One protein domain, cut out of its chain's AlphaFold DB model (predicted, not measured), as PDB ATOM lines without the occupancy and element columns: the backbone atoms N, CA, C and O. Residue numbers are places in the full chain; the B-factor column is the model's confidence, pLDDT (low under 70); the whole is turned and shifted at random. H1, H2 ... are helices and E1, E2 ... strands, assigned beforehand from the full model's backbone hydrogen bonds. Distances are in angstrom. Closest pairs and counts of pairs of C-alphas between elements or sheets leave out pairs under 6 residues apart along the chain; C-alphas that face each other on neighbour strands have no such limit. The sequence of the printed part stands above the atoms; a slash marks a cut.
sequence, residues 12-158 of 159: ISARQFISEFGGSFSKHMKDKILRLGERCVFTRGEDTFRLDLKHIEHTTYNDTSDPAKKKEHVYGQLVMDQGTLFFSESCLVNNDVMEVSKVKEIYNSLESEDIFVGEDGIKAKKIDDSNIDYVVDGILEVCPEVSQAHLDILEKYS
ATOM      1  N   ILE A  12      17.068  35.310  10.566       94.81
ATOM      2  CA  ILE A  12      15.990  34.385  10.906       94.81
ATOM      3  C   ILE A  12      15.329  34.796  12.228       94.81
ATOM      4  O   ILE A  12      15.958  35.381  13.108       94.81
ATOM      5  N   SER A  13      14.035  34.507  12.356       95.69
ATOM      6  CA  SER A  13      13.274  34.734  13.589       95.69
ATOM      7  C   SER A  13      13.526  33.625  14.615       95.69
ATOM      8  O   SER A  13      13.963  32.534  14.248       95.69
ATOM      9  N   ALA A  14      13.155  33.847  15.881       96.69
ATOM     10  CA  ALA A  14      13.187  32.801  16.913       96.69
ATOM     11  C   ALA A  14      12.401  31.543  16.506       96.69
ATOM     12  O   ALA A  14      12.853  30.421  16.721       96.69
ATOM     13  N   ARG A  15      11.241  31.717  15.855       96.00
ATOM     14  CA  ARG A  15      10.432  30.593  15.352       96.00
ATOM     15  C   ARG A  15      11.185  29.781  14.302       96.00
ATOM     16  O   ARG A  15      11.185  28.556  14.360       96.00
ATOM     17  N   GLN A  16      11.840  30.463  13.362       95.31
ATOM     18  CA  GLN A  16      12.650  29.810  12.337       95.31
ATOM     19  C   GLN A  16      13.866  29.112  12.961       95.31
ATOM     20  O   GLN A  16      14.151  27.975  12.609       95.31
ATOM     21  N   PHE A  17      14.531  29.745  13.929       95.94
ATOM     22  CA  PHE A  17      15.640  29.146  14.669       95.94
ATOM     23  C   PHE A  17      15.220  27.854  15.387       95.94
ATOM     24  O   PHE A  17      15.861  26.822  15.219       95.94
ATOM     25  N   ILE A  18      14.099  27.867  16.116       96.75
ATOM     26  CA  ILE A  18      13.562  26.668  16.781       96.75
ATOM     27  C   ILE A  18      13.178  25.593  15.760       96.75
ATOM     28  O   ILE A  18      13.411  24.413  16.008       96.75
ATOM     29  N   SER A  19      12.615  25.975  14.612       95.50
ATOM     30  CA  SER A  19      12.298  25.021  13.547       95.50
ATOM     31  C   SER A  19      13.547  24.386  12.928       95.50
ATOM     32  O   SER A  19      13.478  23.233  12.514       95.50
ATOM     33  N   GLU A  20      14.654  25.125  12.822       93.81
ATOM     34  CA  GLU A  20      15.913  24.634  12.244       93.81
ATOM     35  C   GLU A  20      16.728  23.796  13.241       93.81
ATOM     36  O   GLU A  20      17.307  22.783  12.856       93.81
ATOM     37  N   PHE A  21      16.763  24.194  14.517       94.38
ATOM     38  CA  PHE A  21      17.716  23.662  15.499       94.38
ATOM     39  C   PHE A  21      17.075  23.054  16.749       94.38
ATOM     40  O   PHE A  21      17.720  22.303  17.475       94.38
ATOM     41  N   GLY A  22      15.799  23.331  17.010       92.38
ATOM     42  CA  GLY A  22      15.140  23.019  18.279       92.38
ATOM     43  C   GLY A  22      14.607  21.595  18.429       92.38
ATOM     44  O   GLY A  22      13.771  21.359  19.302       92.38
ATOM     45  N   GLY A  23      15.042  20.642  17.601       93.81
ATOM     46  CA  GLY A  23      14.592  19.245  17.683       93.81
ATOM     47  C   GLY A  23      14.881  18.601  19.045       93.81
ATOM     48  O   GLY A  23      14.032  17.894  19.583       93.81
ATOM     49  N   SER A  24      16.037  18.914  19.627       93.12
ATOM     50  CA  SER A  24      16.512  18.446  20.937       93.12
ATOM     51  C   SER A  24      16.125  19.359  22.106       93.12
ATOM     52  O   SER A  24      16.319  18.984  23.260       93.12
ATOM     53  N   PHE A  25      15.600  20.560  21.841       97.00
ATOM     54  CA  PHE A  25      15.326  21.536  22.896       97.00
ATOM     55  C   PHE A  25      14.093  21.147  23.704       97.00
ATOM     56  O   PHE A  25      13.050  20.770  23.148       97.00
ATOM     57  N   SER A  26      14.200  21.329  25.019       97.81
ATOM     58  CA  SER A  26      13.064  21.231  25.928       97.81
ATOM     59  C   SER A  26      11.997  22.278  25.571       97.81
ATOM     60  O   SER A  26      12.242  23.250  24.845       97.81
ATOM     61  N   LYS A  27      10.785  22.104  26.106       98.25
ATOM     62  CA  LYS A  27       9.734  23.124  25.986       98.25
ATOM     63  C   LYS A  27      10.182  24.454  26.603       98.25
ATOM     64  O   LYS A  27       9.997  25.497  25.990       98.25
ATOM     65  N   HIS A  28      10.809  24.394  27.774       98.44
ATOM     66  CA  HIS A  28      11.269  25.572  28.494       98.44
ATOM     67  C   HIS A  28      12.308  26.359  27.687       98.44
ATOM     68  O   HIS A  28      12.153  27.565  27.499       98.44
ATOM     69  N   MET A  29      13.286  25.669  27.093       98.31
ATOM     70  CA  MET A  29      14.264  26.316  26.223       98.31
ATOM     71  C   MET A  29      13.599  27.014  25.031       98.31
ATOM     72  O   MET A  29      13.925  28.156  24.711       98.31
ATOM     73  N   LYS A  30      12.637  26.345  24.379       98.44
ATOM     74  CA  LYS A  30      11.888  26.916  23.247       98.44
ATOM     75  C   LYS A  30      11.125  28.171  23.656       98.44
ATOM     76  O   LYS A  30      11.208  29.169  22.948       98.44
ATOM     77  N   ASP A  31      10.438  28.142  24.794       98.44
ATOM     78  CA  ASP A  31       9.678  29.287  25.302       98.44
ATOM     79  C   ASP A  31      10.603  30.490  25.576       98.44
ATOM     80  O   ASP A  31      10.293  31.620  25.196       98.44
ATOM     81  N   LYS A  32      11.794  30.254  26.142       98.31
ATOM     82  CA  LYS A  32      12.782  31.313  26.408       98.31
ATOM     83  C   LYS A  32      13.404  31.879  25.132       98.31
ATOM     84  O   LYS A  32      13.548  33.095  25.011       98.31
ATOM     85  N   ILE A  33      13.687  31.035  24.142       97.94
ATOM     86  CA  ILE A  33      14.145  31.477  22.817       97.94
ATOM     87  C   ILE A  33      13.057  32.287  22.094       97.94
ATOM     88  O   ILE A  33      13.370  33.268  21.419       97.94
ATOM     89  N   LEU A  34      11.780  31.914  22.229       98.00
ATOM     90  CA  LEU A  34      10.671  32.688  21.664       98.00
ATOM     91  C   LEU A  34      10.575  34.078  22.293       98.00
ATOM     92  O   LEU A  34      10.455  35.045  21.547       98.00
ATOM     93  N   ARG A  35      10.702  34.174  23.622       97.62
ATOM     94  CA  ARG A  35      10.740  35.456  24.339       97.62
ATOM     95  C   ARG A  35      11.903  36.333  23.876       97.62
ATOM     96  O   ARG A  35      11.729  37.521  23.644       97.62
ATOM     97  N   LEU A  36      13.083  35.746  23.664       96.25
ATOM     98  CA  LEU A  36      14.221  36.468  23.087       96.25
ATOM     99  C   LEU A  36      13.872  37.073  21.713       96.25
ATOM    100  O   LEU A  36      14.253  38.203  21.407       96.25
ATOM    101  N   GLY A  37      13.092  36.343  20.911       95.31
ATOM    102  CA  GLY A  37      12.598  36.769  19.602       95.31
ATOM    103  C   GLY A  37      11.586  37.915  19.601       95.31
ATOM    104  O   GLY A  37      11.242  38.385  18.521       95.31
ATOM    105  N   GLU A  38      11.102  38.363  20.762       94.44
ATOM    106  CA  GLU A  38      10.227  39.540  20.870       94.44
ATOM    107  C   GLU A  38      10.994  40.842  20.595       94.44
ATOM    108  O   GLU A  38      10.421  41.793  20.072       94.44
ATOM    109  N   ARG A  39      12.298  40.870  20.906       96.06
ATOM    110  CA  ARG A  39      13.176  42.041  20.707       96.06
ATOM    111  C   ARG A  39      14.364  41.762  19.802       96.06
ATOM    112  O   ARG A  39      14.958  42.691  19.259       96.06
ATOM    113  N   CYS A  40      14.733  40.492  19.649       96.75
ATOM    114  CA  CYS A  40      15.934  40.101  18.928       96.75
ATOM    115  C   CYS A  40      15.636  39.366  17.620       96.75
ATOM    116  O   CYS A  40      14.651  38.640  17.476       96.75
ATOM    117  N   VAL A  41      16.577  39.475  16.691       96.75
ATOM    118  CA  VAL A  41      16.692  38.635  15.499       96.75
ATOM    119  C   VAL A  41      18.027  37.909  15.497       96.75
ATOM    120  O   VAL A  41      19.020  38.391  16.042       96.75
ATOM    121  N   PHE A  42      18.045  36.744  14.859       96.94
ATOM    122  CA  PHE A  42      19.222  35.893  14.757       96.94
ATOM    123  C   PHE A  42      19.834  36.115  13.382       96.94
ATOM    124  O   PHE A  42      19.170  35.904  12.362       96.94
ATOM    125  N   THR A  43      21.090  36.541  13.339       94.75
ATOM    126  CA  THR A  43      21.808  36.802  12.090       94.75
ATOM    127  C   THR A  43      23.003  35.881  11.941       94.75
ATOM    128  O   THR A  43      23.668  35.570  12.918       94.75
ATOM    129  N   ARG A  44      23.271  35.412  10.723       91.25
ATOM    130  CA  ARG A  44      24.354  34.469  10.436       91.25
ATOM    131  C   ARG A  44      25.089  34.813   9.149       91.25
ATOM    132  O   ARG A  44      24.517  35.386   8.217       91.25
ATOM    133  N   GLY A  45      26.371  34.461   9.133       85.19
ATOM    134  CA  GLY A  45      27.264  34.611   7.990       85.19
ATOM    135  C   GLY A  45      27.139  33.454   6.998       85.19
ATOM    136  O   GLY A  45      26.040  33.005   6.675       85.19
ATOM    137  N   GLU A  46      28.279  32.984   6.489       80.75
ATOM    138  CA  GLU A  46      28.323  31.772   5.656       80.75
ATOM    139  C   GLU A  46      28.097  30.499   6.492       80.75
ATOM    140  O   GLU A  46      27.524  29.530   5.992       80.75
ATOM    141  N   ASP A  47      28.483  30.523   7.770       82.69
ATOM    142  CA  ASP A  47      28.296  29.413   8.699       82.69
ATOM    143  C   ASP A  47      26.873  29.408   9.260       82.69
ATOM    144  O   ASP A  47      26.431  30.346   9.926       82.69
ATOM    145  N   THR A  48      26.126  28.334   8.998       84.75
ATOM    146  CA  THR A  48      24.701  28.269   9.359       84.75
ATOM    147  C   THR A  48      24.451  28.083  10.850       84.75
ATOM    148  O   THR A  48      23.341  28.350  11.310       84.75
ATOM    149  N   PHE A  49      25.457  27.583  11.568       88.69
ATOM    150  CA  PHE A  49      25.379  27.135  12.955       88.69
ATOM    151  C   PHE A  49      25.794  28.205  13.972       88.69
ATOM    152  O   PHE A  49      25.625  27.994  15.167       88.69
ATOM    153  N   ARG A  50      26.316  29.348  13.511       92.62
ATOM    154  CA  ARG A  50      26.757  30.475  14.339       92.62
ATOM    155  C   ARG A  50      25.831  31.663  14.100       92.62
ATOM    156  O   ARG A  50      25.725  32.130  12.967       92.62
ATOM    157  N   LEU A  51      25.144  32.122  15.144       95.75
ATOM    158  CA  LEU A  51      24.112  33.147  15.033       95.75
ATOM    159  C   LEU A  51      24.315  34.269  16.050       95.75
ATOM    160  O   LEU A  51      24.227  34.049  17.254       95.75
ATOM    161  N   ASP A  52      24.528  35.480  15.553       96.50
ATOM    162  CA  ASP A  52      24.573  36.712  16.334       96.50
ATOM    163  C   ASP A  52      23.159  37.215  16.640       96.50
ATOM    164  O   ASP A  52      22.291  37.243  15.761       96.50
ATOM    165  N   LEU A  53      22.941  37.657  17.873       97.31
ATOM    166  CA  LEU A  53      21.696  38.245  18.351       97.31
ATOM    167  C   LEU A  53      21.754  39.762  18.221       97.31
ATOM    168  O   LEU A  53      22.594  40.418  18.833       97.31
ATOM    169  N   LYS A  54      20.836  40.321  17.445       96.94
ATOM    170  CA  LYS A  54      20.728  41.760  17.182       96.94
ATOM    171  C   LYS A  54      19.330  42.252  17.502       96.94
ATOM    172  O   LYS A  54      18.402  41.450  17.530       96.94
ATOM    173  N   HIS A  55      19.164  43.556  17.701       97.12
ATOM    174  CA  HIS A  55      17.831  44.129  17.883       97.12
ATOM    175  C   HIS A  55      17.015  43.987  16.588       97.12
ATOM    176  O   HIS A  55      17.553  44.178  15.499       97.12
ATOM    177  N   ILE A  56      15.722  43.673  16.690       95.06
ATOM    178  CA  ILE A  56      14.849  43.426  15.526       95.06
ATOM    179  C   ILE A  56      14.717  44.640  14.597       95.06
ATOM    180  O   ILE A  56      14.490  44.486  13.399       95.06
ATOM    181  N   GLU A  57      14.908  45.846  15.130       93.94
ATOM    182  CA  GLU A  57      14.883  47.095  14.360       93.94
ATOM    183  C   GLU A  57      16.258  47.495  13.803       93.94
ATOM    184  O   GLU A  57      16.376  48.537  13.162       93.94
ATOM    185  N   HIS A  58      17.301  46.690  14.041       92.62
ATOM    186  CA  HIS A  58      18.676  46.955  13.607       92.62
ATOM    187  C   HIS A  58      19.220  48.328  14.053       92.62
ATOM    188  O   HIS A  58      19.899  49.042  13.309       92.62
ATOM    189  N   THR A  59      18.901  48.715  15.292       88.00
ATOM    190  CA  THR A  59      19.272  50.010  15.875       88.00
ATOM    191  C   THR A  59      20.792  50.172  15.960       88.00
ATOM    192  O   THR A  59      21.503  49.272  16.409       88.00
ATOM    193  N   THR A  60      21.293  51.345  15.559       92.00
ATOM    194  CA  THR A  60      22.728  51.668  15.565       92.00
ATOM    195  C   THR A  60      23.073  52.742  16.593       92.00
ATOM    196  O   THR A  60      22.302  53.675  16.834       92.00
ATOM    197  N   TYR A  61      24.266  52.625  17.169       90.50
ATOM    198  CA  TYR A  61      24.788  53.461  18.246       90.50
ATOM    199  C   TYR A  61      26.166  53.992  17.868       90.50
ATOM    200  O   TYR A  61      26.868  53.382  17.061       90.50
ATOM    201  N   ASN A  62      26.554  55.133  18.436       90.62
ATOM    202  CA  ASN A  62      27.878  55.698  18.188       90.62
ATOM    203  C   ASN A  62      28.960  54.737  18.696       90.62
ATOM    204  O   ASN A  62      28.880  54.257  19.827       90.62
ATOM    205  N   ASP A  63      29.970  54.488  17.868       84.62
ATOM    206  CA  ASP A  63      31.133  53.701  18.259       84.62
ATOM    207  C   ASP A  63      31.930  54.469  19.324       84.62
ATOM    208  O   ASP A  63      32.247  55.651  19.165       84.62
ATOM    209  N   THR A  64      32.256  53.799  20.428       78.62
ATOM    210  CA  THR A  64      33.026  54.385  21.533       78.62
ATOM    211  C   THR A  64      34.450  54.752  21.120       78.62
ATOM    212  O   THR A  64      35.040  55.659  21.704       78.62
ATOM    213  N   SER A  65      34.993  54.078  20.102       81.81
ATOM    214  CA  SER A  65      36.318  54.341  19.539       81.81
ATOM    215  C   SER A  65      36.320  55.414  18.445       81.81
ATOM    216  O   SER A  65      37.358  56.023  18.189       81.81
ATOM    217  N   ASP A  66      35.169  55.668  17.817       84.00
ATOM    218  CA  ASP A  66      35.016  56.625  16.720       84.00
ATOM    219  C   ASP A  66      33.568  57.149  16.667       84.00
ATOM    220  O   ASP A  66      32.730  56.589  15.957       84.00
ATOM    221  N   PRO A  67      33.243  58.244  17.380       82.12
ATOM    222  CA  PRO A  67      31.875  58.762  17.461       82.12
ATOM    223  C   PRO A  67      31.262  59.194  16.121       82.12
ATOM    224  O   PRO A  67      30.054  59.421  16.051       82.12
ATOM    225  N   ALA A  68      32.069  59.332  15.061       86.06
ATOM    226  CA  ALA A  68      31.577  59.609  13.714       86.06
ATOM    227  C   ALA A  68      30.973  58.364  13.039       86.06
ATOM    228  O   ALA A  68      30.260  58.488  12.041       86.06
ATOM    229  N   LYS A  69      31.236  57.167  13.577       88.62
ATOM    230  CA  LYS A  69      30.691  55.898  13.096       88.62
ATOM    231  C   LYS A  69      29.544  55.434  13.971       88.62
ATOM    232  O   LYS A  69      29.571  55.552  15.194       88.62
ATOM    233  N   LYS A  70      28.547  54.847  13.316       92.56
ATOM    234  CA  LYS A  70      27.444  54.160  13.974       92.56
ATOM    235  C   LYS A  70      27.532  52.673  13.687       92.56
ATOM    236  O   LYS A  70      27.667  52.288  12.530       92.56
ATOM    237  N   LYS A  71      27.439  51.867  14.737       94.38
ATOM    238  CA  LYS A  71      27.479  50.409  14.676       94.38
ATOM    239  C   LYS A  71      26.252  49.823  15.339       94.38
ATOM    240  O   LYS A  71      25.710  50.379  16.292       94.38
ATOM    241  N   GLU A  72      25.810  48.693  14.829       94.94
ATOM    242  CA  GLU A  72      24.763  47.904  15.454       94.94
ATOM    243  C   GLU A  72      25.331  47.106  16.633       94.94
ATOM    244  O   GLU A  72      26.449  46.590  16.572       94.94
ATOM    245  N   HIS A  73      24.555  46.991  17.707       95.25
ATOM    246  CA  HIS A  73      24.909  46.147  18.841       95.25
ATOM    247  C   HIS A  73      24.607  44.673  18.567       95.25
ATOM    248  O   HIS A  73      23.507  44.320  18.137       95.25
ATOM    249  N   VAL A  74      25.570  43.816  18.898       96.38
ATOM    250  CA  VAL A  74      25.375  42.375  19.046       96.38
ATOM    251  C   VAL A  74      25.276  42.059  20.531       96.38
ATOM    252  O   VAL A  74      26.188  42.351  21.304       96.38
ATOM    253  N   TYR A  75      24.145  41.478  20.920       97.06
ATOM    254  CA  TYR A  75      23.773  41.224  22.311       97.06
ATOM    255  C   TYR A  75      24.197  39.845  22.821       97.06
ATOM    256  O   TYR A  75      24.060  39.551  24.003       97.06
ATOM    257  N   GLY A  76      24.703  38.995  21.934       97.06
ATOM    258  CA  GLY A  76      25.174  37.652  22.237       97.06
ATOM    259  C   GLY A  76      25.312  36.834  20.965       97.06
ATOM    260  O   GLY A  76      24.838  37.236  19.900       97.06
ATOM    261  N   GLN A  77      25.938  35.668  21.073       96.94
ATOM    262  CA  GLN A  77      26.093  34.763  19.945       96.94
ATOM    263  C   GLN A  77      25.801  33.330  20.370       96.94
ATOM    264  O   GLN A  77      26.410  32.795  21.297       96.94
ATOM    265  N   LEU A  78      24.861  32.716  19.657       96.62
ATOM    266  CA  LEU A  78      24.481  31.326  19.828       96.62
ATOM    267  C   LEU A  78      25.207  30.457  18.813       96.62
ATOM    268  O   LEU A  78      25.290  30.793  17.629       96.62
ATOM    269  N   VAL A  79      25.700  29.317  19.277       95.19
ATOM    270  CA  VAL A  79      26.384  28.335  18.440       95.19
ATOM    271  C   VAL A  79      25.690  26.991  18.596       95.19
ATOM    272  O   VAL A  79      25.436  26.539  19.710       95.19
ATOM    273  N   MET A  80      25.358  26.365  17.473       93.62
ATOM    274  CA  MET A  80      24.780  25.029  17.422       93.62
ATOM    275  C   MET A  80      25.858  24.016  17.066       93.62
ATOM    276  O   MET A  80      26.500  24.146  16.027       93.62
ATOM    277  N   ASP A  81      26.006  22.971  17.871       90.88
ATOM    278  CA  ASP A  81      26.875  21.846  17.531       90.88
ATOM    279  C   ASP A  81      26.267  20.523  17.976       90.88
ATOM    280  O   ASP A  81      25.811  20.384  19.108       90.88
ATOM    281  N   GLN A  82      26.186  19.575  17.041       87.00
ATOM    282  CA  GLN A  82      25.585  18.249  17.244       87.00
ATOM    283  C   GLN A  82      24.213  18.277  17.958       87.00
ATOM    284  O   GLN A  82      23.888  17.407  18.761       87.00
ATOM    285  N   GLY A  83      23.390  19.295  17.675       89.31
ATOM    286  CA  GLY A  83      22.073  19.473  18.300       89.31
ATOM    287  C   GLY A  83      22.105  20.050  19.720       89.31
ATOM    288  O   GLY A  83      21.060  20.135  20.359       89.31
ATOM    289  N   THR A  84      23.264  20.473  20.212       93.56
ATOM    290  CA  THR A  84      23.427  21.173  21.489       93.56
ATOM    291  C   THR A  84      23.605  22.669  21.245       93.56
ATOM    292  O   THR A  84      24.236  23.080  20.269       93.56
ATOM    293  N   LEU A  85      23.006  23.478  22.120       96.31
ATOM    294  CA  LEU A  85      23.068  24.933  22.075       96.31
ATOM    295  C   LEU A  85      24.182  25.448  22.989       96.31
ATOM    296  O   LEU A  85      24.296  25.019  24.138       96.31
ATOM    297  N   PHE A  86      24.955  26.409  22.497       96.94
ATOM    298  CA  PHE A  86      26.045  27.043  23.228       96.94
ATOM    299  C   PHE A  86      25.976  28.568  23.136       96.94
ATOM    300  O   PHE A  86      25.484  29.119  22.150       96.94
ATOM    301  N   PHE A  87      26.505  29.239  24.156       97.69
ATOM    302  CA  PHE A  87      26.750  30.677  24.201       97.69
ATOM    303  C   PHE A  87      28.242  30.941  23.987       97.69
ATOM    304  O   PHE A  87      29.070  30.410  24.729       97.69
ATOM    305  N   SER A  88      28.596  31.725  22.972       96.62
ATOM    306  CA  SER A  88      29.994  32.063  22.668       96.62
ATOM    307  C   SER A  88      30.564  33.082  23.663       96.62
ATOM    308  O   SER A  88      29.841  33.958  24.134       96.62
ATOM    309  N   GLU A  89      31.870  33.008  23.934       96.19
ATOM    310  CA  GLU A  89      32.612  34.015  24.716       96.19
ATOM    311  C   GLU A  89      32.627  35.387  24.030       96.19
ATOM    312  O   GLU A  89      32.712  36.417  24.697       96.19
ATOM    313  N   SER A  90      32.566  35.392  22.695       93.56
ATOM    314  CA  SER A  90      32.607  36.605  21.878       93.56
ATOM    315  C   SER A  90      31.716  36.516  20.639       93.56
ATOM    316  O   SER A  90      31.445  35.439  20.094       93.56
ATOM    317  N   CYS A  91      31.279  37.676  20.174       92.38
ATOM    318  CA  CYS A  91      30.388  37.875  19.045       92.38
ATOM    319  C   CYS A  91      31.138  38.367  17.802       92.38
ATOM    320  O   CYS A  91      32.339  38.650  17.824       92.38
ATOM    321  N   LEU A  92      30.416  38.502  16.687       88.62
ATOM    322  CA  LEU A  92      30.946  39.198  15.520       88.62
ATOM    323  C   LEU A  92      31.188  40.685  15.835       88.62
ATOM    324  O   LEU A  92      30.265  41.410  16.200       88.62
ATOM    325  N   VAL A  93      32.417  41.149  15.609       88.88
ATOM    326  CA  VAL A  93      32.803  42.566  15.693       88.88
ATOM    327  C   VAL A  93      33.474  42.970  14.385       88.88
ATOM    328  O   VAL A  93      34.397  42.300  13.921       88.88
ATOM    329  N   ASN A  94      33.006  44.054  13.764       90.50
ATOM    330  CA  ASN A  94      33.593  44.599  12.538       90.50
ATOM    331  C   ASN A  94      33.301  46.113  12.406       90.50
ATOM    332  O   ASN A  94      33.093  46.806  13.402       90.50
ATOM    333  N   ASN A  95      33.344  46.655  11.185       89.56
ATOM    334  CA  ASN A  95      33.095  48.078  10.937       89.56
ATOM    335  C   ASN A  95      31.629  48.497  11.123       89.56
ATOM    336  O   ASN A  95      31.387  49.672  11.379       89.56
ATOM    337  N   ASP A  96      30.693  47.552  11.054       90.81
ATOM    338  CA  ASP A  96      29.249  47.794  11.101       90.81
ATOM    339  C   ASP A  96      28.607  47.286  12.400       90.81
ATOM    340  O   ASP A  96      27.504  47.703  12.746       90.81
ATOM    341  N   VAL A  97      29.280  46.389  13.131       92.88
ATOM    342  CA  VAL A  97      28.764  45.793  14.372       92.88
ATOM    343  C   VAL A  97      29.770  45.850  15.518       92.88
ATOM    344  O   VAL A  97      30.979  45.721  15.307       92.88
ATOM    345  N   MET A  98      29.261  46.002  16.738       94.12
ATOM    346  CA  MET A  98      30.033  45.935  17.978       94.12
ATOM    347  C   MET A  98      29.316  45.110  19.045       94.12
ATOM    348  O   MET A  98      28.090  45.057  19.088       94.12
ATOM    349  N   GLU A  99      30.091  44.459  19.903       94.50
ATOM    350  CA  GLU A  99      29.584  43.637  21.000       94.50
ATOM    351  C   GLU A  99      29.221  44.497  22.218       94.50
ATOM    352  O   GLU A  99      29.940  45.437  22.564       94.50
ATOM    353  N   VAL A 100      28.124  44.152  22.900       93.62
ATOM    354  CA  VAL A 100      27.778  44.755  24.195       93.62
ATOM    355  C   VAL A 100      28.565  44.107  25.336       93.62
ATOM    356  O   VAL A 100      28.704  42.887  25.396       93.62
ATOM    357  N   SER A 101      29.011  44.905  26.312       92.12
ATOM    358  CA  SER A 101      29.829  44.419  27.442       92.12
ATOM    359  C   SER A 101      29.177  43.280  28.235       92.12
ATOM    360  O   SER A 101      29.875  42.404  28.751       92.12
ATOM    361  N   LYS A 102      27.838  43.256  28.276       94.81
ATOM    362  CA  LYS A 102      27.039  42.238  28.966       94.81
ATOM    363  C   LYS A 102      27.272  40.819  28.434       94.81
ATOM    364  O   LYS A 102      27.130  39.877  29.204       94.81
ATOM    365  N   VAL A 103      27.691  40.639  27.175       96.56
ATOM    366  CA  VAL A 103      28.004  39.305  26.618       96.56
ATOM    367  C   VAL A 103      29.055  38.600  27.464       96.56
ATOM    368  O   VAL A 103      28.864  37.462  27.895       96.56
ATOM    369  N   LYS A 104      30.143  39.310  27.763       96.00
ATOM    370  CA  LYS A 104      31.246  38.767  28.547       96.00
ATOM    371  C   LYS A 104      30.846  38.509  29.997       96.00
ATOM    372  O   LYS A 104      31.297  37.531  30.587       96.00
ATOM    373  N   GLU A 105      29.999  39.364  30.567       96.50
ATOM    374  CA  GLU A 105      29.435  39.161  31.906       96.50
ATOM    375  C   GLU A 105      28.611  37.870  31.964       96.50
ATOM    376  O   GLU A 105      28.899  37.012  32.794       96.50
ATOM    377  N   ILE A 106      27.671  37.684  31.026       97.56
ATOM    378  CA  ILE A 106      26.834  36.479  30.942       97.56
ATOM    379  C   ILE A 106      27.709  35.232  30.810       97.56
ATOM    380  O   ILE A 106      27.555  34.282  31.574       97.56
ATOM    381  N   TYR A 107      28.652  35.239  29.865       97.56
ATOM    382  CA  TYR A 107      29.520  34.094  29.603       97.56
ATOM    383  C   TYR A 107      30.346  33.674  30.829       97.56
ATOM    384  O   TYR A 107      30.455  32.485  31.149       97.56
ATOM    385  N   ASN A 108      30.919  34.644  31.546       96.69
ATOM    386  CA  ASN A 108      31.742  34.369  32.724       96.69
ATOM    387  C   ASN A 108      30.936  33.797  33.895       96.69
ATOM    388  O   ASN A 108      31.499  33.068  34.707       96.69
ATOM    389  N   SER A 109      29.637  34.090  33.967       96.19
ATOM    390  CA  SER A 109      28.739  33.576  35.006       96.19
ATOM    391  C   SER A 109      28.185  32.177  34.727       96.19
ATOM    392  O   SER A 109      27.616  31.569  35.628       96.19
ATOM    393  N   LEU A 110      28.350  31.637  33.516       95.50
ATOM    394  CA  LEU A 110      27.968  30.255  33.222       95.50
ATOM    395  C   LEU A 110      28.970  29.275  33.851       95.50
ATOM    396  O   LEU A 110      30.169  29.355  33.592       95.50
ATOM    397  N   GLU A 111      28.473  28.324  34.641       90.12
ATOM    398  CA  GLU A 111      29.301  27.331  35.350       90.12
ATOM    399  C   GLU A 111      29.735  26.144  34.475       90.12
ATOM    400  O   GLU A 111      30.556  25.330  34.896       90.12
ATOM    401  N   SER A 112      29.191  26.020  33.261       88.81
ATOM    402  CA  SER A 112      29.560  24.947  32.339       88.81
ATOM    403  C   SER A 112      30.999  25.098  31.838       88.81
ATOM    404  O   SER A 112      31.527  26.207  31.720       88.81
ATOM    405  N   GLU A 113      31.635  23.960  31.552       91.12
ATOM    406  CA  GLU A 113      33.000  23.922  31.029       91.12
ATOM    407  C   GLU A 113      33.109  24.646  29.684       91.12
ATOM    408  O   GLU A 113      32.196  24.611  28.851       91.12
ATOM    409  N   ASP A 114      34.264  25.278  29.475       93.25
ATOM    410  CA  ASP A 114      34.621  25.858  28.191       93.25
ATOM    411  C   ASP A 114      34.803  24.743  27.163       93.25
ATOM    412  O   ASP A 114      35.598  23.820  27.351       93.25
ATOM    413  N   ILE A 115      34.107  24.868  26.038       92.62
ATOM    414  CA  ILE A 115      34.287  23.988  24.891       92.62
ATOM    415  C   ILE A 115      34.695  24.790  23.659       92.62
ATOM    416  O   ILE A 115      34.417  25.985  23.552       92.62
ATOM    417  N   PHE A 116      35.332  24.118  22.706       90.38
ATOM    418  CA  PHE A 116      35.721  24.704  21.428       90.38
ATOM    419  C   PHE A 116      34.864  24.105  20.321       90.38
ATOM    420  O   PHE A 116      34.921  22.904  20.062       90.38
ATOM    421  N   VAL A 117      34.055  24.950  19.692       84.25
ATOM    422  CA  VAL A 117      33.072  24.558  18.685       84.25
ATOM    423  C   VAL A 117      33.532  24.970  17.292       84.25
ATOM    424  O   VAL A 117      33.967  26.102  17.071       84.25
ATOM    425  N   GLY A 118      33.361  24.064  16.329       75.06
ATOM    426  CA  GLY A 118      33.696  24.297  14.925       75.06
ATOM    427  C   GLY A 118      35.202  24.292  14.634       75.06
ATOM    428  O   GLY A 118      36.039  24.239  15.531       75.06
ATOM    429  N   GLU A 119      35.549  24.346  13.347       75.50
ATOM    430  CA  GLU A 119      36.947  24.319  12.877       75.50
ATOM    431  C   GLU A 119      37.749  25.550  13.329       75.50
ATOM    432  O   GLU A 119      38.956  25.455  13.540       75.50
ATOM    433  N   ASP A 120      37.070  26.683  13.525       75.75
ATOM    434  CA  ASP A 120      37.683  27.948  13.941       75.75
ATOM    435  C   ASP A 120      37.909  28.037  15.462       75.75
ATOM    436  O   ASP A 120      38.406  29.051  15.952       75.75
ATOM    437  N   GLY A 121      37.548  26.994  16.223       84.88
ATOM    438  CA  GLY A 121      37.784  26.924  17.665       84.88
ATOM    439  C   GLY A 121      37.016  27.986  18.452       84.88
ATOM    440  O   GLY A 121      37.596  28.684  19.283       84.88
ATOM    441  N   ILE A 122      35.714  28.128  18.195       89.88
ATOM    442  CA  ILE A 122      34.875  29.101  18.902       89.88
ATOM    443  C   ILE A 122      34.725  28.651  20.350       89.88
ATOM    444  O   ILE A 122      34.111  27.619  20.626       89.88
ATOM    445  N   LYS A 123      35.271  29.437  21.274       95.81
ATOM    446  CA  LYS A 123      35.160  29.172  22.701       95.81
ATOM    447  C   LYS A 123      33.742  29.491  23.178       95.81
ATOM    448  O   LYS A 123      33.282  30.626  23.054       95.81
ATOM    449  N   ALA A 124      33.039  28.489  23.688       96.75
ATOM    450  CA  ALA A 124      31.629  28.591  24.035       96.75
ATOM    451  C   ALA A 124      31.287  27.749  25.271       96.75
ATOM    452  O   ALA A 124      32.034  26.852  25.654       96.75
ATOM    453  N   LYS A 125      30.144  28.041  25.890       97.56
ATOM    454  CA  LYS A 125      29.617  27.336  27.064       97.56
ATOM    455  C   LYS A 125      28.211  26.831  26.804       97.56
ATOM    456  O   LYS A 125      27.426  27.481  26.117       97.56
ATOM    457  N   LYS A 126      27.890  25.649  27.325       96.81
ATOM    458  CA  LYS A 126      26.613  24.976  27.050       96.81
ATOM    459  C   LYS A 126      25.436  25.748  27.643       96.81
ATOM    460  O   LYS A 126      25.488  26.139  28.810       96.81
ATOM    461  N   ILE A 127      24.370  25.875  26.852       97.44
ATOM    462  CA  ILE A 127      23.056  26.340  27.293       97.44
ATOM    463  C   ILE A 127      22.110  25.144  27.417       97.44
ATOM    464  O   ILE A 127      21.952  24.358  26.480       97.44
ATOM    465  N   ASP A 128      21.445  25.036  28.560       96.88
ATOM    466  CA  ASP A 128      20.348  24.101  28.787       96.88
ATOM    467  C   ASP A 128      19.312  24.682  29.765       96.88
ATOM    468  O   ASP A 128      19.332  25.870  30.088       96.88
ATOM    469  N   ASP A 129      18.367  23.853  30.212       97.69
ATOM    470  CA  ASP A 129      17.295  24.260  31.122       97.69
ATOM    471  C   ASP A 129      17.789  24.877  32.437       97.69
ATOM    472  O   ASP A 129      17.045  25.638  33.047       97.69
ATOM    473  N   SER A 130      19.017  24.574  32.875       97.12
ATOM    474  CA  SER A 130      19.558  25.091  34.136       97.12
ATOM    475  C   SER A 130      19.989  26.555  34.065       97.12
ATOM    476  O   SER A 130      20.041  27.221  35.096       97.12
ATOM    477  N   ASN A 131      20.312  27.060  32.870       97.69
ATOM    478  CA  ASN A 131      20.954  28.366  32.714       97.69
ATOM    479  C   ASN A 131      20.357  29.255  31.612       97.69
ATOM    480  O   ASN A 131      20.702  30.436  31.542       97.69
ATOM    481  N   ILE A 132      19.442  28.742  30.779       98.06
ATOM    482  CA  ILE A 132      18.863  29.525  29.679       98.06
ATOM    483  C   ILE A 132      18.115  30.772  30.159       98.06
ATOM    484  O   ILE A 132      18.132  31.791  29.472       98.06
ATOM    485  N   ASP A 133      17.511  30.715  31.348       98.19
ATOM    486  CA  ASP A 133      16.863  31.866  31.978       98.19
ATOM    487  C   ASP A 133      17.839  33.018  32.172       98.19
ATOM    488  O   ASP A 133      17.598  34.118  31.687       98.19
ATOM    489  N   TYR A 134      18.980  32.732  32.798       98.00
ATOM    490  CA  TYR A 134      20.017  33.720  33.059       98.00
ATOM    491  C   TYR A 134      20.573  34.322  31.763       98.00
ATOM    492  O   TYR A 134      20.731  35.537  31.667       98.00
ATOM    493  N   VAL A 135      20.819  33.489  30.744       98.31
ATOM    494  CA  VAL A 135      21.310  33.967  29.443       98.31
ATOM    495  C   VAL A 135      20.293  34.895  28.781       98.31
ATOM    496  O   VAL A 135      20.642  36.001  28.373       98.31
ATOM    497  N   VAL A 136      19.030  34.467  28.677       98.19
ATOM    498  CA  VAL A 136      17.981  35.248  28.007       98.19
ATOM    499  C   VAL A 136      17.660  36.523  28.777       98.19
ATOM    500  O   VAL A 136      17.579  37.585  28.164       98.19
ATOM    501  N   ASP A 137      17.515  36.451  30.099       97.75
ATOM    502  CA  ASP A 137      17.241  37.627  30.924       97.75
ATOM    503  C   ASP A 137      18.415  38.612  30.896       97.75
ATOM    504  O   ASP A 137      18.188  39.808  30.731       97.75
ATOM    505  N   GLY A 138      19.660  38.126  30.942       97.75
ATOM    506  CA  GLY A 138      20.848  38.972  30.824       97.75
ATOM    507  C   GLY A 138      20.930  39.702  29.481       97.75
ATOM    508  O   GLY A 138      21.290  40.877  29.441       97.75
ATOM    509  N   ILE A 139      20.555  39.043  28.379       97.94
ATOM    510  CA  ILE A 139      20.469  39.690  27.061       97.94
ATOM    511  C   ILE A 139      19.364  40.753  27.053       97.94
ATOM    512  O   ILE A 139      19.592  41.882  26.620       97.94
ATOM    513  N   LEU A 140      18.164  40.403  27.523       97.38
ATOM    514  CA  LEU A 140      17.000  41.293  27.506       97.38
ATOM    515  C   LEU A 140      17.115  42.462  28.496       97.38
ATOM    516  O   LEU A 140      16.420  43.459  28.327       97.38
ATOM    517  N   GLU A 141      17.999  42.381  29.490       97.19
ATOM    518  CA  GLU A 141      18.330  43.496  30.384       97.19
ATOM    519  C   GLU A 141      18.967  44.672  29.624       97.19
ATOM    520  O   GLU A 141      18.719  45.831  29.949       97.19
ATOM    521  N   VAL A 142      19.779  44.378  28.602       95.75
ATOM    522  CA  VAL A 142      20.515  45.390  27.821       95.75
ATOM    523  C   VAL A 142      19.973  45.585  26.407       95.75
ATOM    524  O   VAL A 142      20.280  46.593  25.769       95.75
ATOM    525  N   CYS A 143      19.180  44.638  25.902       96.12
ATOM    526  CA  CYS A 143      18.499  44.761  24.622       96.12
ATOM    527  C   CYS A 143      17.257  45.656  24.786       96.12
ATOM    528  O   CYS A 143      16.360  45.307  25.565       96.12
ATOM    529  N   PRO A 144      17.193  46.802  24.082       95.19
ATOM    530  CA  PRO A 144      16.114  47.766  24.248       95.19
ATOM    531  C   PRO A 144      14.759  47.165  23.869       95.19
ATOM    532  O   PRO A 144      14.671  46.198  23.112       95.19
ATOM    533  N   GLU A 145      13.693  47.761  24.397       95.56
ATOM    534  CA  GLU A 145      12.339  47.478  23.926       95.56
ATOM    535  C   GLU A 145      12.173  47.943  22.473       95.56
ATOM    536  O   GLU A 145      12.782  48.928  22.040       95.56
ATOM    537  N   VAL A 146      11.306  47.248  21.738       94.38
ATOM    538  CA  VAL A 146      10.931  47.635  20.374       94.38
ATOM    539  C   VAL A 146      10.179  48.966  20.377       94.38
ATOM    540  O   VAL A 146       9.482  49.305  21.337       94.38
ATOM    541  N   SER A 147      10.299  49.742  19.300       93.06
ATOM    542  CA  SER A 147       9.627  51.037  19.210       93.06
ATOM    543  C   SER A 147       8.104  50.893  19.132       93.06
ATOM    544  O   SER A 147       7.570  49.913  18.610       93.06
ATOM    545  N   GLN A 148       7.384  51.935  19.562       91.94
ATOM    546  CA  GLN A 148       5.927  51.986  19.410       91.94
ATOM    547  C   GLN A 148       5.499  51.831  17.944       91.94
ATOM    548  O   GLN A 148       4.542  51.128  17.653       91.94
ATOM    549  N   ALA A 149       6.254  52.413  17.006       89.75
ATOM    550  CA  ALA A 149       5.969  52.277  15.581       89.75
ATOM    551  C   ALA A 149       6.024  50.812  15.112       89.75
ATOM    552  O   ALA A 149       5.222  50.402  14.273       89.75
ATOM    553  N   HIS A 150       6.946  50.011  15.656       89.12
ATOM    554  CA  HIS A 150       7.009  48.580  15.377       89.12
ATOM    555  C   HIS A 150       5.807  47.834  15.965       89.12
ATOM    556  O   HIS A 150       5.197  47.021  15.268       89.12
ATOM    557  N   LEU A 151       5.423  48.146  17.206       89.88
ATOM    558  CA  LEU A 151       4.233  47.574  17.847       89.88
ATOM    559  C   LEU A 151       2.956  47.882  17.052       89.88
ATOM    560  O   LEU A 151       2.190  46.968  16.755       89.88
ATOM    561  N   ASP A 152       2.779  49.128  16.612       91.06
ATOM    562  CA  ASP A 152       1.617  49.557  15.826       91.06
ATOM    563  C   ASP A 152       1.519  48.796  14.489       91.06
ATOM    564  O   ASP A 152       0.429  48.435  14.031       91.06
ATOM    565  N   ILE A 153       2.664  48.521  13.848       88.31
ATOM    566  CA  ILE A 153       2.728  47.691  12.638       88.31
ATOM    567  C   ILE A 153       2.279  46.264  12.967       88.31
ATOM    568  O   ILE A 153       1.424  45.725  12.263       88.31
ATOM    569  N   LEU A 154       2.809  45.651  14.027       85.31
ATOM    570  CA  LEU A 154       2.424  44.294  14.418       85.31
ATOM    571  C   LEU A 154       0.924  44.194  14.717       85.31
ATOM    572  O   LEU A 154       0.271  43.289  14.200       85.31
ATOM    573  N   GLU A 155       0.349  45.135  15.465       86.44
ATOM    574  CA  GLU A 155      -1.092  45.163  15.753       86.44
ATOM    575  C   GLU A 155      -1.938  45.270  14.480       86.44
ATOM    576  O   GLU A 155      -2.957  44.586  14.336       86.44
ATOM    577  N   LYS A 156      -1.499  46.085  13.514       84.25
ATOM    578  CA  LYS A 156      -2.198  46.270  12.239       84.25
ATOM    579  C   LYS A 156      -2.261  44.992  11.401       84.25
ATOM    580  O   LYS A 156      -3.251  44.788  10.700       84.25
ATOM    581  N   TYR A 157      -1.225  44.157  11.460       74.81
ATOM    582  CA  TYR A 157      -1.107  42.923  10.673       74.81
ATOM    583  C   TYR A 157      -1.396  41.641  11.475       74.81
ATOM    584  O   TYR A 157      -1.303  40.551  10.918       74.81
ATOM    585  N   SER A 158      -1.782  41.753  12.751       65.06
ATOM    586  CA  SER A 158      -2.201  40.623  13.601       65.06
ATOM    587  C   SER A 158      -3.703  40.298  13.501       65.06
ATOM    588  O   SER A 158      -4.229  39.587  14.357       65.06
TER     589      SER A 158
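What this domain is: This is residues 12 to 158 of the 159 residues of an uncharacterized protein of Alkalicella caledoniensis (UniProt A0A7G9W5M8). A strongly twisted sheet is built round one very long strand, E4, which bends; four helices, H3, H4, H2 and H1, follow one another in an arc round part of the sheet, with H3 and H4 side by side over one face. The last helix, H5, leads away from this body, and residues 151 to 158 stick out free. The printed part has 147 residues with five named helices and eight named strands, in the order H1 H2 E1 E2 E3 E4 E5 E6 H3 E7 E8 H4 H5; the class is mixed, helices and strands. The sheet is branched and mixed, with E4 and E6 parallel and the other neighbour pairs antiparallel. The whole is compact, with a radius of gyration of the C-alphas of 15.2 A and spans of 41 by 39 by 29 A.

Where its parts are: H1, residues 14 to 21, begins at C-alpha 14, (13.187, 32.801, 16.913). H2 is residues 27 to 36, 14.4 A long. E1, residues 40 to 43, E2, residues 50 to 55 and 16.7 A long, and E3, residues 60 to 62, follow. E4, residues 70 to 81, runs 32.5 A from C-alpha 70 at (27.444, 54.160, 13.974) and bends by 52 degrees at residue 75. Then come E5, 84 to 88, E6, 97 to 99, H3, 102 to 109, E7, 115 to 117, and E8, 122 to 127, 14.8 A long. H4 is residues 132 to 142, 16.1 A, and H5 residues 148 to 157, 14.4 A, ending at C-alpha 157, (-1.107, 42.923, 10.673).

How they stand to each other: E2 and E3 lie on one side of E4, E5 and E6 on the other side. Between E2 and E4, N 53 and O 76 are within hydrogen-bond range at 2.8 A; between E4 and E6, N 74 and O 98 are within hydrogen-bond range at 2.8 A. E3, E4 and E5 form a meander, each strand the antiparallel neighbour of the one before, with N 61 and O 71 at 2.8 A and N 79 and O 86 at 2.9 A. E1 and E2 are a hairpin, N 41 to O 54 at 2.8 A. E8 pairs with E5, N 87 to O 125 at 2.8 A, and with E7 in a hairpin, N 117 to O 122 at 2.8 A. H3 and H4 are on the same face of the sheet, at heights over the sheet of 8.4 A and 9.2 A. They touch, the closest C-alphas being Ile 106 and Val 135, 6.3 A, at a shallow tilt of 30 degrees, opposite ways. H2 touches H4, Leu 36 and Val 136 being closest with C-alphas 6.3 A apart, at a shallow tilt of 8 degrees, the same way. H1 touches H2, C-alphas 14 and 34 being closest at 5.4 A, at a steep tilt of 46 degrees, opposite ways. H1 and H2 are on the sheet too; H5 is not on it and touches no helix. Every O i to N i+4 pair is within hydrogen-bond range in H1, H2, H3 and H5; in H4, 6 of 7 are.

The domain as a whole: The C-alphas farthest apart, of Glu 113 and Lys 156, are 45.7 A apart. The printed part has no cut, and no link is long. Mean pLDDT of the printed part is 92.9; residue 158 is under 70.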